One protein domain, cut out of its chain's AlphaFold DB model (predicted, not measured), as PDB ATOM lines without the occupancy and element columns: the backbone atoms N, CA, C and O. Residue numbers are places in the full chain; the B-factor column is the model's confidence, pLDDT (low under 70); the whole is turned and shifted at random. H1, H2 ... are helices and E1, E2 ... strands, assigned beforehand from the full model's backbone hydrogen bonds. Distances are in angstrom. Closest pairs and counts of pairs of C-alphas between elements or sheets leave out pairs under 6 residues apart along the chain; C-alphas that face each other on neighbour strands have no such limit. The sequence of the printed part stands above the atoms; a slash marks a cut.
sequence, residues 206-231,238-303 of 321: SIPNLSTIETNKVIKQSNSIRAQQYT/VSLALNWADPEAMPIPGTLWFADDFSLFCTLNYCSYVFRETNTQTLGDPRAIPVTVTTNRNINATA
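AT A GLANCE: This is residues 206 to 231 and 238 to 303 of the 321 residues of an uncharacterized protein of Fusarium sp. AF-4 (UniProt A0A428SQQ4). With little regular structure, this is a long, strongly twisted ribbon of E2 and E3 with short E1 beside E2; H2 follows at E2's end, residues 284 to 289 stick out, and H1 lies off the sheet. The 92 printed residues, 33 in named elements, run H1, E1, E2, H2, E3; the sheet, E1 - E2 - E3, is antiparallel, the class mixed. It is only just loose, close to compact, with a radius of gyration of the C-alphas of 15.1 A, spanning 42 by 37 by 22 A.

IN THESE COORDINATES: H1, residues 225 to 231, begins at C-alpha 225 (-44.620, 5.350, -11.645). E1 is residues 264 to 266, E2 271 to 279, 26.2 A long, and H2 280 to 283. E3, residues 292 to 301, 22.9 A, bends by 77 degrees at residue 296 and ends at C-alpha 301 (-30.388, 8.283, 2.981).

HOW THE PARTS SIT: E1 and E2 form a hairpin, N 265 to O 272 2.9 A. E2 and E3 are antiparallel, N 275 to O 297 2.8 A. H1, its O i to N i+4 pairs within hydrogen-bond range, and H2, too short for such a pair, are not on the sheet.

THE WHOLE: Residues 232 to 237 are not printed; C-alphas 231 and 238 are 10.6 A apart. Of the links printed whole, none is long. Residues 218 to 219, 221 to 222 and 284 have pLDDT under 70.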
ATOM      1  N   SER A 206     -35.581  29.998  -4.730       83.19
ATOM      2  CA  SER A 206     -36.016  28.885  -5.574       83.19
ATOM      3  C   SER A 206     -35.706  27.568  -4.869       83.19
ATOM      4  O   SER A 206     -34.537  27.237  -4.665       83.19
ATOM      5  N   ILE A 207     -36.747  26.812  -4.515       78.75
ATOM      6  CA  ILE A 207     -36.640  25.510  -3.845       78.75
ATOM      7  C   ILE A 207     -37.014  24.402  -4.838       78.75
ATOM      8  O   ILE A 207     -38.046  24.519  -5.501       78.75
ATOM      9  N   PRO A 208     -36.224  23.314  -4.943       75.88
ATOM     10  CA  PRO A 208     -36.608  22.171  -5.762       75.88
ATOM     11  C   PRO A 208     -37.879  21.515  -5.208       75.88
ATOM     12  O   PRO A 208     -37.960  21.202  -4.020       75.88
ATOM     13  N   ASN A 209     -38.866  21.286  -6.076       79.19
ATOM     14  CA  ASN A 209     -40.033  20.486  -5.726       79.19
ATOM     15  C   ASN A 209     -39.655  18.996  -5.758       79.19
ATOM     16  O   ASN A 209     -39.250  18.488  -6.801       79.19
ATOM     17  N   LEU A 210     -39.791  18.312  -4.621       79.75
ATOM     18  CA  LEU A 210     -39.442  16.897  -4.450       79.75
ATOM     19  C   LEU A 210     -40.669  15.975  -4.418       79.75
ATOM     20  O   LEU A 210     -40.543  14.810  -4.053       79.75
ATOM     21  N   SER A 211     -41.860  16.471  -4.774       82.94
ATOM     22  CA  SER A 211     -43.087  15.663  -4.776       82.94
ATOM     23  C   SER A 211     -43.055  14.513  -5.789       82.94
ATOM     24  O   SER A 211     -43.780  13.538  -5.635       82.94
ATOM     25  N   THR A 212     -42.246  14.641  -6.840       83.31
ATOM     26  CA  THR A 212     -42.144  13.685  -7.948       83.31
ATOM     27  C   THR A 212     -40.702  13.594  -8.432       83.31
ATOM     28  O   THR A 212     -40.005  14.607  -8.498       83.31
ATOM     29  N   ILE A 213     -40.260  12.400  -8.831       81.38
ATOM     30  CA  ILE A 213     -38.919  12.185  -9.398       81.38
ATOM     31  C   ILE A 213     -38.970  12.443 -10.910       81.38
ATOM     32  O   ILE A 213     -38.995  11.524 -11.731       81.38
ATOM     33  N   GLU A 214     -39.034  13.722 -11.272       80.62
ATOM     34  CA  GLU A 214     -39.104  14.200 -12.654       80.62
ATOM     35  C   GLU A 214     -38.030  15.251 -12.920       80.62
ATOM     36  O   GLU A 214     -37.683  16.042 -12.043       80.62
ATOM     37  N   THR A 215     -37.511  15.292 -14.148       73.56
ATOM     38  CA  THR A 215     -36.530  16.305 -14.545       73.56
ATOM     39  C   THR A 215     -36.778  16.774 -15.967       73.56
ATOM     40  O   THR A 215     -37.149  16.001 -16.845       73.56
ATOM     41  N   ASN A 216     -36.468  18.043 -16.241       72.00
ATOM     42  CA  ASN A 216     -36.629  18.623 -17.579       72.00
ATOM     43  C   ASN A 216     -35.857  17.880 -18.686       72.00
ATOM     44  O   ASN A 216     -36.167  18.074 -19.857       72.00
ATOM     45  N   LYS A 217     -34.839  17.080 -18.333       71.25
ATOM     46  CA  LYS A 217     -33.964  16.389 -19.292       71.25
ATOM     47  C   LYS A 217     -34.349  14.935 -19.555       71.25
ATOM     48  O   LYS A 217     -34.061  14.451 -20.641       71.25
ATOM     49  N   VAL A 218     -34.936  14.241 -18.578       69.75
ATOM     50  CA  VAL A 218     -35.212  12.799 -18.686       69.75
ATOM     51  C   VAL A 218     -36.702  12.567 -18.898       69.75
ATOM     52  O   VAL A 218     -37.091  11.980 -19.902       69.75
ATOM     53  N   ILE A 219     -37.547  13.072 -17.995       69.25
ATOM     54  CA  ILE A 219     -39.001  12.900 -18.053       69.25
ATOM     55  C   ILE A 219     -39.670  14.174 -17.545       69.25
ATOM     56  O   ILE A 219     -39.488  14.555 -16.389       69.25
ATOM     57  N   LYS A 220     -40.481  14.799 -18.402       72.56
ATOM     58  CA  LYS A 220     -41.238  16.014 -18.094       72.56
ATOM     59  C   LYS A 220     -42.719  15.678 -17.913       72.56
ATOM     60  O   LYS A 220     -43.330  15.188 -18.857       72.56
ATOM     61  N   GLN A 221     -43.291  16.008 -16.751       68.19
ATOM     62  CA  GLN A 221     -44.736  15.977 -16.486       68.19
ATOM     63  C   GLN A 221     -45.368  14.598 -16.732       68.19
ATOM     64  O   GLN A 221     -46.357  14.475 -17.457       68.19
ATOM     65  N   SER A 222     -44.789  13.551 -16.147       68.62
ATOM     66  CA  SER A 222     -45.288  12.183 -16.285       68.62
ATOM     67  C   SER A 222     -45.638  11.603 -14.922       68.62
ATOM     68  O   SER A 222     -44.792  11.075 -14.204       68.62
ATOM     69  N   ASN A 223     -46.939  11.554 -14.630       73.62
ATOM     70  CA  ASN A 223     -47.485  10.900 -13.434       73.62
ATOM     71  C   ASN A 223     -47.313   9.360 -13.436       73.62
ATOM     72  O   ASN A 223     -47.911   8.661 -12.619       73.62
ATOM     73  N   SER A 224     -46.537   8.798 -14.367       85.31
ATOM     74  CA  SER A 224     -46.290   7.362 -14.460       85.31
ATOM     75  C   SER A 224     -45.213   6.921 -13.471       85.31
ATOM     76  O   SER A 224     -44.061   7.349 -13.547       85.31
ATOM     77  N   ILE A 225     -45.556   5.970 -12.600       86.69
ATOM     78  CA  ILE A 225     -44.620   5.350 -11.645       86.69
ATOM     79  C   ILE A 225     -43.406   4.750 -12.368       86.69
ATOM     80  O   ILE A 225     -42.274   4.920 -11.923       86.69
ATOM     81  N   ARG A 226     -43.617   4.097 -13.518       86.38
ATOM     82  CA  ARG A 226     -42.528   3.496 -14.310       86.38
ATOM     83  C   ARG A 226     -41.541   4.546 -14.807       86.38
ATOM     84  O   ARG A 226     -40.342   4.300 -14.851       86.38
ATOM     85  N   ALA A 227     -42.058   5.716 -15.169       85.44
ATOM     86  CA  ALA A 227     -41.243   6.832 -15.611       85.44
ATOM     87  C   ALA A 227     -40.387   7.349 -14.441       85.44
ATOM     88  O   ALA A 227     -39.168   7.436 -14.560       85.44
ATOM     89  N   GLN A 228     -40.987   7.571 -13.271       86.81
ATOM     90  CA  GLN A 228     -40.249   7.989 -12.074       86.81
ATOM     91  C   GLN A 228     -39.180   6.966 -11.647       86.81
ATOM     92  O   GLN A 228     -38.068   7.355 -11.299       86.81
ATOM     93  N   GLN A 229     -39.473   5.663 -11.743       88.38
ATOM     94  CA  GLN A 229     -38.506   4.586 -11.485       88.38
ATOM     95  C   GLN A 229     -37.328   4.610 -12.469       88.38
ATOM     96  O   GLN A 229     -36.177   4.474 -12.056       88.38
ATOM     97  N   TYR A 230     -37.598   4.827 -13.760       87.25
ATOM     98  CA  TYR A 230     -36.552   4.973 -14.772       87.25
ATOM     99  C   TYR A 230     -35.674   6.208 -14.516       87.25
ATOM    100  O   TYR A 230     -34.445   6.112 -14.577       87.25
ATOM    101  N   THR A 231     -36.280   7.351 -14.169       87.69
ATOM    102  CA  THR A 231     -35.546   8.568 -13.783       87.69
ATOM    103  C   THR A 231     -34.667   8.306 -12.563       87.69
ATOM    104  O   THR A 231     -33.484   8.640 -12.585       87.69
ATOM    105  N   VAL A 238     -25.851   8.018 -12.596       86.31
ATOM    106  CA  VAL A 238     -25.067   9.265 -12.719       86.31
ATOM    107  C   VAL A 238     -24.463   9.693 -11.379       86.31
ATOM    108  O   VAL A 238     -23.369  10.254 -11.356       86.31
ATOM    109  N   SER A 239     -25.133   9.407 -10.260       84.44
ATOM    110  CA  SER A 239     -24.660   9.795  -8.927       84.44
ATOM    111  C   SER A 239     -23.320   9.160  -8.549       84.44
ATOM    112  O   SER A 239     -22.575   9.757  -7.780       84.44
ATOM    113  N   LEU A 240     -22.964   8.021  -9.155       84.25
ATOM    114  CA  LEU A 240     -21.667   7.366  -8.959       84.25
ATOM    115  C   LEU A 240     -20.484   8.214  -9.454       84.25
ATOM    116  O   LEU A 240     -19.356   7.983  -9.034       84.25
ATOM    117  N   ALA A 241     -20.732   9.184 -10.340       86.25
ATOM    118  CA  ALA A 241     -19.722  10.116 -10.834       86.25
ATOM    119  C   ALA A 241     -19.641  11.418 -10.016       86.25
ATOM    120  O   ALA A 241     -18.826  12.283 -10.333       86.25
ATOM    121  N   LEU A 242     -20.498  11.601  -9.005       85.12
ATOM    122  CA  LEU A 242     -20.471  12.792  -8.162       85.12
ATOM    123  C   LEU A 242     -19.374  12.684  -7.101       85.12
ATOM    124  O   LEU A 242     -19.164  11.631  -6.499       85.12
ATOM    125  N   ASN A 243     -18.737  13.818  -6.815       86.00
ATOM    126  CA  ASN A 243     -17.811  13.930  -5.699       86.00
ATOM    127  C   ASN A 243     -18.574  13.801  -4.374       86.00
ATOM    128  O   ASN A 243     -19.590  14.478  -4.155       86.00
ATOM    129  N   TRP A 244     -18.046  12.968  -3.480       90.25
ATOM    130  CA  TRP A 244     -18.533  12.794  -2.118       90.25
ATOM    131  C   TRP A 244     -17.403  13.004  -1.108       90.25
ATOM    132  O   TRP A 244     -16.230  12.845  -1.445       90.25
ATOM    133  N   ALA A 245     -17.767  13.376   0.114       92.75
ATOM    134  CA  ALA A 245     -16.837  13.555   1.226       92.75
ATOM    135  C   ALA A 245     -17.405  12.977   2.527       92.75
ATOM    136  O   ALA A 245     -18.572  12.586   2.590       92.75
ATOM    137  N   ASP A 246     -16.583  12.937   3.572       92.31
ATOM    138  CA  ASP A 246     -17.033  12.594   4.919       92.31
ATOM    139  C   ASP A 246     -17.932  13.702   5.508       92.31
ATOM    140  O   ASP A 246     -17.817  14.871   5.120       92.31
ATOM    141  N   PRO A 247     -18.811  13.391   6.480       89.50
ATOM    142  CA  PRO A 247     -19.700  14.379   7.100       89.50
ATOM    143  C   PRO A 247     -18.986  15.560   7.766       89.50
ATOM    144  O   PRO A 247     -19.596  16.610   7.946       89.50
ATOM    145  N   GLU A 248     -17.709  15.415   8.124       89.56
ATOM    146  CA  GLU A 248     -16.896  16.505   8.680       89.56
ATOM    147  C   GLU A 248     -16.659  17.637   7.670       89.56
ATOM    148  O   GLU A 248     -16.502  18.792   8.062       89.56
ATOM    149  N   ALA A 249     -16.694  17.328   6.371       90.06
ATOM    150  CA  ALA A 249     -16.560  18.301   5.289       90.06
ATOM    151  C   ALA A 249     -17.895  18.974   4.913       90.06
ATOM    152  O   ALA A 249     -17.962  19.700   3.919       90.06
ATOM    153  N   MET A 250     -18.973  18.721   5.663       89.81
ATOM    154  CA  MET A 250     -20.292  19.258   5.345       89.81
ATOM    155  C   MET A 250     -20.307  20.796   5.448       89.81
ATOM    156  O   MET A 250     -19.884  21.356   6.464       89.81
ATOM    157  N   PRO A 251     -20.813  21.509   4.423       90.38
ATOM    158  CA  PRO A 251     -20.819  22.961   4.412       90.38
ATOM    159  C   PRO A 251     -21.750  23.529   5.482       90.38
ATOM    160  O   PRO A 251     -22.868  23.060   5.701       90.38
ATOM    161  N   ILE A 252     -21.292  24.607   6.110       88.19
ATOM    162  CA  ILE A 252     -22.081  25.392   7.058       88.19
ATOM    163  C   ILE A 252     -23.145  26.186   6.271       88.19
ATOM    164  O   ILE A 252     -22.877  26.628   5.147       88.19
ATOM    165  N   PRO A 253     -24.353  26.408   6.822       88.44
ATOM    166  CA  PRO A 253     -25.350  27.256   6.177       88.44
ATOM    167  C   PRO A 253     -24.791  28.635   5.794       88.44
ATOM    168  O   PRO A 253     -24.112  29.290   6.587       88.44
ATOM    169  N   GLY A 254     -25.083  29.079   4.571       85.81
ATOM    170  CA  GLY A 254     -24.573  30.330   4.000       85.81
ATOM    171  C   GLY A 254     -23.265  30.196   3.215       85.81
ATOM    172  O   GLY A 254     -22.830  31.186   2.622       85.81
ATOM    173  N   THR A 255     -22.655  29.009   3.163       88.94
ATOM    174  CA  THR A 255     -21.542  28.727   2.243       88.94
ATOM    175  C   THR A 255     -22.026  28.774   0.792       88.94
ATOM    176  O   THR A 255     -23.083  28.220   0.469       88.94
ATOM    177  N   LEU A 256     -21.278  29.467  -0.065       88.06
ATOM    178  CA  LEU A 256     -21.524  29.527  -1.505       88.06
ATOM    179  C   LEU A 256     -21.204  28.181  -2.146       88.06
ATOM    180  O   LEU A 256     -20.256  27.521  -1.743       88.06
ATOM    181  N   TRP A 257     -22.026  27.780  -3.113       87.19
ATOM    182  CA  TRP A 257     -21.850  26.520  -3.820       87.19
ATOM    183  C   TRP A 257     -21.210  26.731  -5.191       87.19
ATOM    184  O   TRP A 257     -21.716  27.517  -6.002       87.19
ATOM    185  N   PHE A 258     -20.163  25.961  -5.462       84.00
ATOM    186  CA  PHE A 258     -19.436  25.899  -6.722       84.00
ATOM    187  C   PHE A 258     -19.499  24.491  -7.333       84.00
ATOM    188  O   PHE A 258     -19.886  23.515  -6.695       84.00
ATOM    189  N   ALA A 259     -19.170  24.377  -8.622       81.50
ATOM    190  CA  ALA A 259     -19.328  23.125  -9.367       81.50
ATOM    191  C   ALA A 259     -18.355  22.014  -8.927       81.50
ATOM    192  O   ALA A 259     -18.624  20.839  -9.168       81.50
ATOM    193  N   ASP A 260     -17.234  22.390  -8.319       83.38
ATOM    194  CA  ASP A 260     -16.204  21.515  -7.762       83.38
ATOM    195  C   ASP A 260     -16.526  21.017  -6.345       83.38
ATOM    196  O   ASP A 260     -15.944  20.020  -5.909       83.38
ATOM    197  N   ASP A 261     -17.494  21.632  -5.662       87.88
ATOM    198  CA  ASP A 261     -17.895  21.230  -4.316       87.88
ATOM    199  C   ASP A 261     -18.483  19.814  -4.267       87.88
ATOM    200  O   ASP A 261     -19.212  19.350  -5.158       87.88
ATOM    201  N   PHE A 262     -18.252  19.150  -3.134       90.75
ATOM    202  CA  PHE A 262     -18.863  17.863  -2.825       90.75
ATOM    203  C   PHE A 262     -20.389  17.964  -2.833       90.75
ATOM    204  O   PHE A 262     -20.992  18.861  -2.241       90.75
ATOM    205  N   SER A 263     -21.032  17.017  -3.513       86.62
ATOM    206  CA  SER A 263     -22.494  16.980  -3.621       86.62
ATOM    207  C   SER A 263     -23.142  16.042  -2.609       86.62
ATOM    208  O   SER A 263     -24.328  16.195  -2.329       86.62
ATOM    209  N   LEU A 264     -22.391  15.080  -2.073       90.25
ATOM    210  CA  LEU A 264     -22.874  14.073  -1.132       90.25
ATOM    211  C   LEU A 264     -21.895  13.930   0.036       90.25
ATOM    212  O   LEU A 264     -20.683  14.005  -0.152       90.25
ATOM    213  N   PHE A 265     -22.428  13.685   1.230       93.25
ATOM    214  CA  PHE A 265     -21.640  13.505   2.449       93.25
ATOM    215  C   PHE A 265     -21.948  12.141   3.055       93.25
ATOM    216  O   PHE A 265     -23.006  11.954   3.658       93.25
ATOM    217  N   CYS A 266     -21.072  11.170   2.830       90.62
ATOM    218  CA  CYS A 266     -21.349   9.760   3.073       90.62
ATOM    219  C   CYS A 266     -20.494   9.173   4.193       90.62
ATOM    220  O   CYS A 266     -19.347   9.543   4.390       90.62
ATOM    221  N   THR A 267     -21.080   8.212   4.900       89.31
ATOM    222  CA  THR A 267     -20.424   7.300   5.843       89.31
ATOM    223  C   THR A 267     -20.721   5.859   5.431       89.31
ATOM    224  O   THR A 267     -21.463   5.616   4.481       89.31
ATOM    225  N   LEU A 268     -20.223   4.888   6.202       85.75
ATOM    226  CA  LEU A 268     -20.577   3.476   6.026       85.75
ATOM    227  C   LEU A 268     -22.082   3.187   6.195       85.75
ATOM    228  O   LEU A 268     -22.573   2.217   5.628       85.75
ATOM    229  N   ASN A 269     -22.812   4.006   6.962       88.12
ATOM    230  CA  ASN A 269     -24.196   3.711   7.356       88.12
ATOM    231  C   ASN A 269     -25.234   4.619   6.684       88.12
ATOM    232  O   ASN A 269     -26.393   4.231   6.530       88.12
ATOM    233  N   TYR A 270     -24.849   5.842   6.323       91.25
ATOM    234  CA  TYR A 270     -25.754   6.823   5.735       91.25
ATOM    235  C   TYR A 270     -25.017   7.785   4.807       91.25
ATOM    236  O   TYR A 270     -23.853   8.112   5.034       91.25
ATOM    237  N   CYS A 271     -25.737   8.292   3.815       91.06
ATOM    238  CA  CYS A 271     -25.335   9.411   2.976       91.06
ATOM    239  C   CYS A 271     -26.269  10.590   3.207       91.06
ATOM    240  O   CYS A 271     -27.479  10.417   3.292       91.06
ATOM    241  N   SER A 272     -25.718  11.792   3.281       92.62
ATOM    242  CA  SER A 272     -26.473  13.027   3.460       92.62
ATOM    243  C   SER A 272     -26.334  13.915   2.238       92.62
ATOM    244  O   SER A 272     -25.244  14.072   1.686       92.62
ATOM    245  N   TYR A 273     -27.437  14.536   1.845       90.25
ATOM    246  CA  TYR A 273     -27.465  15.592   0.847       90.25
ATOM    247  C   TYR A 273     -27.912  16.888   1.513       90.25
ATOM    248  O   TYR A 273     -28.947  16.921   2.183       90.25
ATOM    249  N   VAL A 274     -27.141  17.959   1.326       91.69
ATOM    250  CA  VAL A 274     -27.490  19.284   1.844       91.69
ATOM    251  C   VAL A 274     -28.154  20.091   0.739       91.69
ATOM    252  O   VAL A 274     -27.647  20.189  -0.381       91.69
ATOM    253  N   PHE A 275     -29.316  20.663   1.040       89.12
ATOM    254  CA  PHE A 275     -30.059  21.445   0.069       89.12
ATOM    255  C   PHE A 275     -29.382  22.779  -0.199       89.12
ATOM    256  O   PHE A 275     -28.989  23.529   0.702       89.12
ATOM    257  N   ARG A 276     -29.341  23.077  -1.491       89.62
ATOM    258  CA  ARG A 276     -28.817  24.301  -2.062       89.62
ATOM    259  C   ARG A 276     -29.983  25.137  -2.561       89.62
ATOM    260  O   ARG A 276     -30.875  24.617  -3.233       89.62
ATOM    261  N   GLU A 277     -29.978  26.413  -2.217       87.56
ATOM    262  CA  GLU A 277     -30.994  27.375  -2.633       87.56
ATOM    263  C   GLU A 277     -30.356  28.447  -3.500       87.56
ATOM    264  O   GLU A 277     -29.275  28.953  -3.196       87.56
ATOM    265  N   THR A 278     -31.031  28.795  -4.590       87.12
ATOM    266  CA  THR A 278     -30.537  29.792  -5.540       87.12
ATOM    267  C   THR A 278     -31.366  31.062  -5.438       87.12
ATOM    268  O   THR A 278     -32.601  31.022  -5.376       87.12
ATOM    269  N   ASN A 279     -30.681  32.206  -5.449       83.94
ATOM    270  CA  ASN A 279     -31.325  33.512  -5.455       83.94
ATOM    271  C   ASN A 279     -32.091  33.723  -6.774       83.94
ATOM    272  O   ASN A 279     -31.515  33.705  -7.867       83.94
ATOM    273  N   THR A 280     -33.399  33.960  -6.656       81.50
ATOM    274  CA  THR A 280     -34.323  34.139  -7.785       81.50
ATOM    275  C   THR A 280     -33.980  35.343  -8.665       81.50
ATOM    276  O   THR A 280     -34.188  35.281  -9.874       81.50
ATOM    277  N   GLN A 281     -33.391  36.400  -8.097       78.44
ATOM    278  CA  GLN A 281     -32.980  37.595  -8.844       78.44
ATOM    279  C   GLN A 281     -31.815  37.304  -9.794       78.44
ATOM    280  O   GLN A 281     -31.772  37.840 -10.895       78.44
ATOM    281  N   THR A 282     -30.886  36.437  -9.381       76.06
ATOM    282  CA  THR A 282     -29.725  36.056 -10.201       76.06
ATOM    283  C   THR A 282     -30.017  34.893 -11.139       76.06
ATOM    284  O   THR A 282     -29.353  34.753 -12.155       76.06
ATOM    285  N   LEU A 283     -31.011  34.056 -10.823       75.56
ATOM    286  CA  LEU A 283     -31.358  32.887 -11.632       75.56
ATOM    287  C   LEU A 283     -31.914  33.267 -13.016       75.56
ATOM    288  O   LEU A 283     -31.715  32.532 -13.979       75.56
ATOM    289  N   GLY A 284     -32.629  34.393 -13.108       68.00
ATOM    290  CA  GLY A 284     -33.274  34.857 -14.340       68.00
ATOM    291  C   GLY A 284     -32.476  35.880 -15.154       68.00
ATOM    292  O   GLY A 284     -32.933  36.264 -16.229       68.00
ATOM    293  N   ASP A 285     -31.323  36.342 -14.662       76.31
ATOM    294  CA  ASP A 285     -30.519  37.357 -15.347       76.31
ATOM    295  C   ASP A 285     -29.380  36.702 -16.148       76.31
ATOM    296  O   ASP A 285     -28.439  36.181 -15.549       76.31
ATOM    297  N   PRO A 286     -29.391  36.762 -17.494       73.38
ATOM    298  CA  PRO A 286     -28.323  36.199 -18.321       73.38
ATOM    299  C   PRO A 286     -26.969  36.913 -18.155       73.38
ATOM    300  O   PRO A 286     -25.968  36.450 -18.697       73.38
ATOM    301  N   ARG A 287     -26.924  38.050 -17.448       74.75
ATOM    302  CA  ARG A 287     -25.699  38.810 -17.161       74.75
ATOM    303  C   ARG A 287     -25.122  38.537 -15.770       74.75
ATOM    304  O   ARG A 287     -24.039  39.042 -15.475       74.75
ATOM    305  N   ALA A 288     -25.808  37.761 -14.931       70.12
ATOM    306  CA  ALA A 288     -25.376  37.447 -13.574       70.12
ATOM    307  C   ALA A 288     -25.107  35.947 -13.408       70.12
ATOM    308  O   ALA A 288     -25.822  35.104 -13.942       70.12
ATOM    309  N   ILE A 289     -24.077  35.602 -12.632       70.94
ATOM    310  CA  ILE A 289     -23.831  34.214 -12.233       70.94
ATOM    311  C   ILE A 289     -24.860  33.856 -11.146       70.94
ATOM    312  O   ILE A 289     -24.977  34.611 -10.175       70.94
ATOM    313  N   PRO A 290     -25.611  32.743 -11.275       77.69
ATOM    314  CA  PRO A 290     -26.584  32.336 -10.269       77.69
ATOM    315  C   PRO A 290     -25.910  32.115  -8.914       77.69
ATOM    316  O   PRO A 290     -25.057  31.240  -8.767       77.69
ATOM    317  N   VAL A 291     -26.311  32.891  -7.909       83.88
ATOM    318  CA  VAL A 291     -25.771  32.754  -6.555       83.88
ATOM    319  C   VAL A 291     -26.533  31.645  -5.845       83.88
ATOM    320  O   VAL A 291     -27.725  31.789  -5.557       83.88
ATOM    321  N   THR A 292     -25.837  30.542  -5.581       87.38
ATOM    322  CA  THR A 292     -26.381  29.360  -4.909       87.38
ATOM    323  C   THR A 292     -25.691  29.171  -3.570       87.38
ATOM    324  O   THR A 292     -24.471  29.274  -3.480       87.38
ATOM    325  N   VAL A 293     -26.476  28.921  -2.528       89.38
ATOM    326  CA  VAL A 293     -26.000  28.829  -1.146       89.38
ATOM    327  C   VAL A 293     -26.509  27.562  -0.483       89.38
ATOM    328  O   VAL A 293     -27.636  27.120  -0.717       89.38
ATOM    329  N   THR A 294     -25.681  26.995   0.379       90.25
ATOM    330  CA  THR A 294     -26.047  25.880   1.246       90.25
ATOM    331  C   THR A 294     -26.981  26.366   2.352       90.25
ATOM    332  O   THR A 294     -26.740  27.405   2.972       90.25
ATOM    333  N   THR A 295     -28.041  25.609   2.628       87.38
ATOM    334  CA  THR A 295     -29.000  25.903   3.705       87.38
ATOM    335  C   THR A 295     -28.934  24.879   4.830       87.38
ATOM    336  O   THR A 295     -28.232  23.880   4.743       87.38
ATOM    337  N   ASN A 296     -29.682  25.115   5.908       87.81
ATOM    338  CA  ASN A 296     -29.790  24.185   7.033       87.81
ATOM    339  C   ASN A 296     -30.663  22.952   6.735       87.81
ATOM    340  O   ASN A 296     -30.894  22.139   7.627       87.81
ATOM    341  N   ARG A 297     -31.190  22.824   5.514       87.88
ATOM    342  CA  ARG A 297     -32.010  21.686   5.113       87.88
ATOM    343  C   ARG A 297     -31.097  20.583   4.603       87.88
ATOM    344  O   ARG A 297     -30.329  20.793   3.667       87.88
ATOM    345  N   ASN A 298     -31.229  19.393   5.167       89.88
ATOM    346  CA  ASN A 298     -30.546  18.197   4.701       89.88
ATOM    347  C   ASN A 298     -31.521  17.019   4.619       89.88
ATOM    348  O   ASN A 298     -32.627  17.051   5.160       89.88
ATOM    349  N   ILE A 299     -31.116  15.995   3.884       89.62
ATOM    350  CA  ILE A 299     -31.797  14.707   3.842       89.62
ATOM    351  C   ILE A 299     -30.761  13.608   3.994       89.62
ATOM    352  O   ILE A 299     -29.711  13.649   3.356       89.62
ATOM    353  N   ASN A 300     -31.091  12.620   4.820       91.31
ATOM    354  CA  ASN A 300     -30.240  11.468   5.059       91.31
ATOM    355  C   ASN A 300     -30.868  10.249   4.389       91.31
ATOM    356  O   ASN A 300     -32.052   9.961   4.570       91.31
ATOM    357  N   ALA A 301     -30.058   9.535   3.623       88.81
ATOM    358  CA  ALA A 301     -30.388   8.283   2.981       88.81
ATOM    359  C   ALA A 301     -29.599   7.161   3.657       88.81
ATOM    360  O   ALA A 301     -28.370   7.180   3.704       88.81
ATOM    361  N   THR A 302     -30.320   6.172   4.168       90.81
ATOM    362  CA  THR A 302     -29.764   4.922   4.691       90.81
ATOM    363  C   THR A 302     -30.162   3.797   3.752       90.81
ATOM    364  O   THR A 302     -31.328   3.706   3.366       90.81
ATOM    365  N   ALA A 303     -29.217   2.931   3.400       83.12
ATOM    366  CA  ALA A 303     -29.489   1.759   2.582       83.12
ATOM    367  C   ALA A 303     -29.272   0.494   3.413       83.12
ATOM    368  O   ALA A 303     -28.260   0.357   4.095       83.12
TER     369      ALA A 303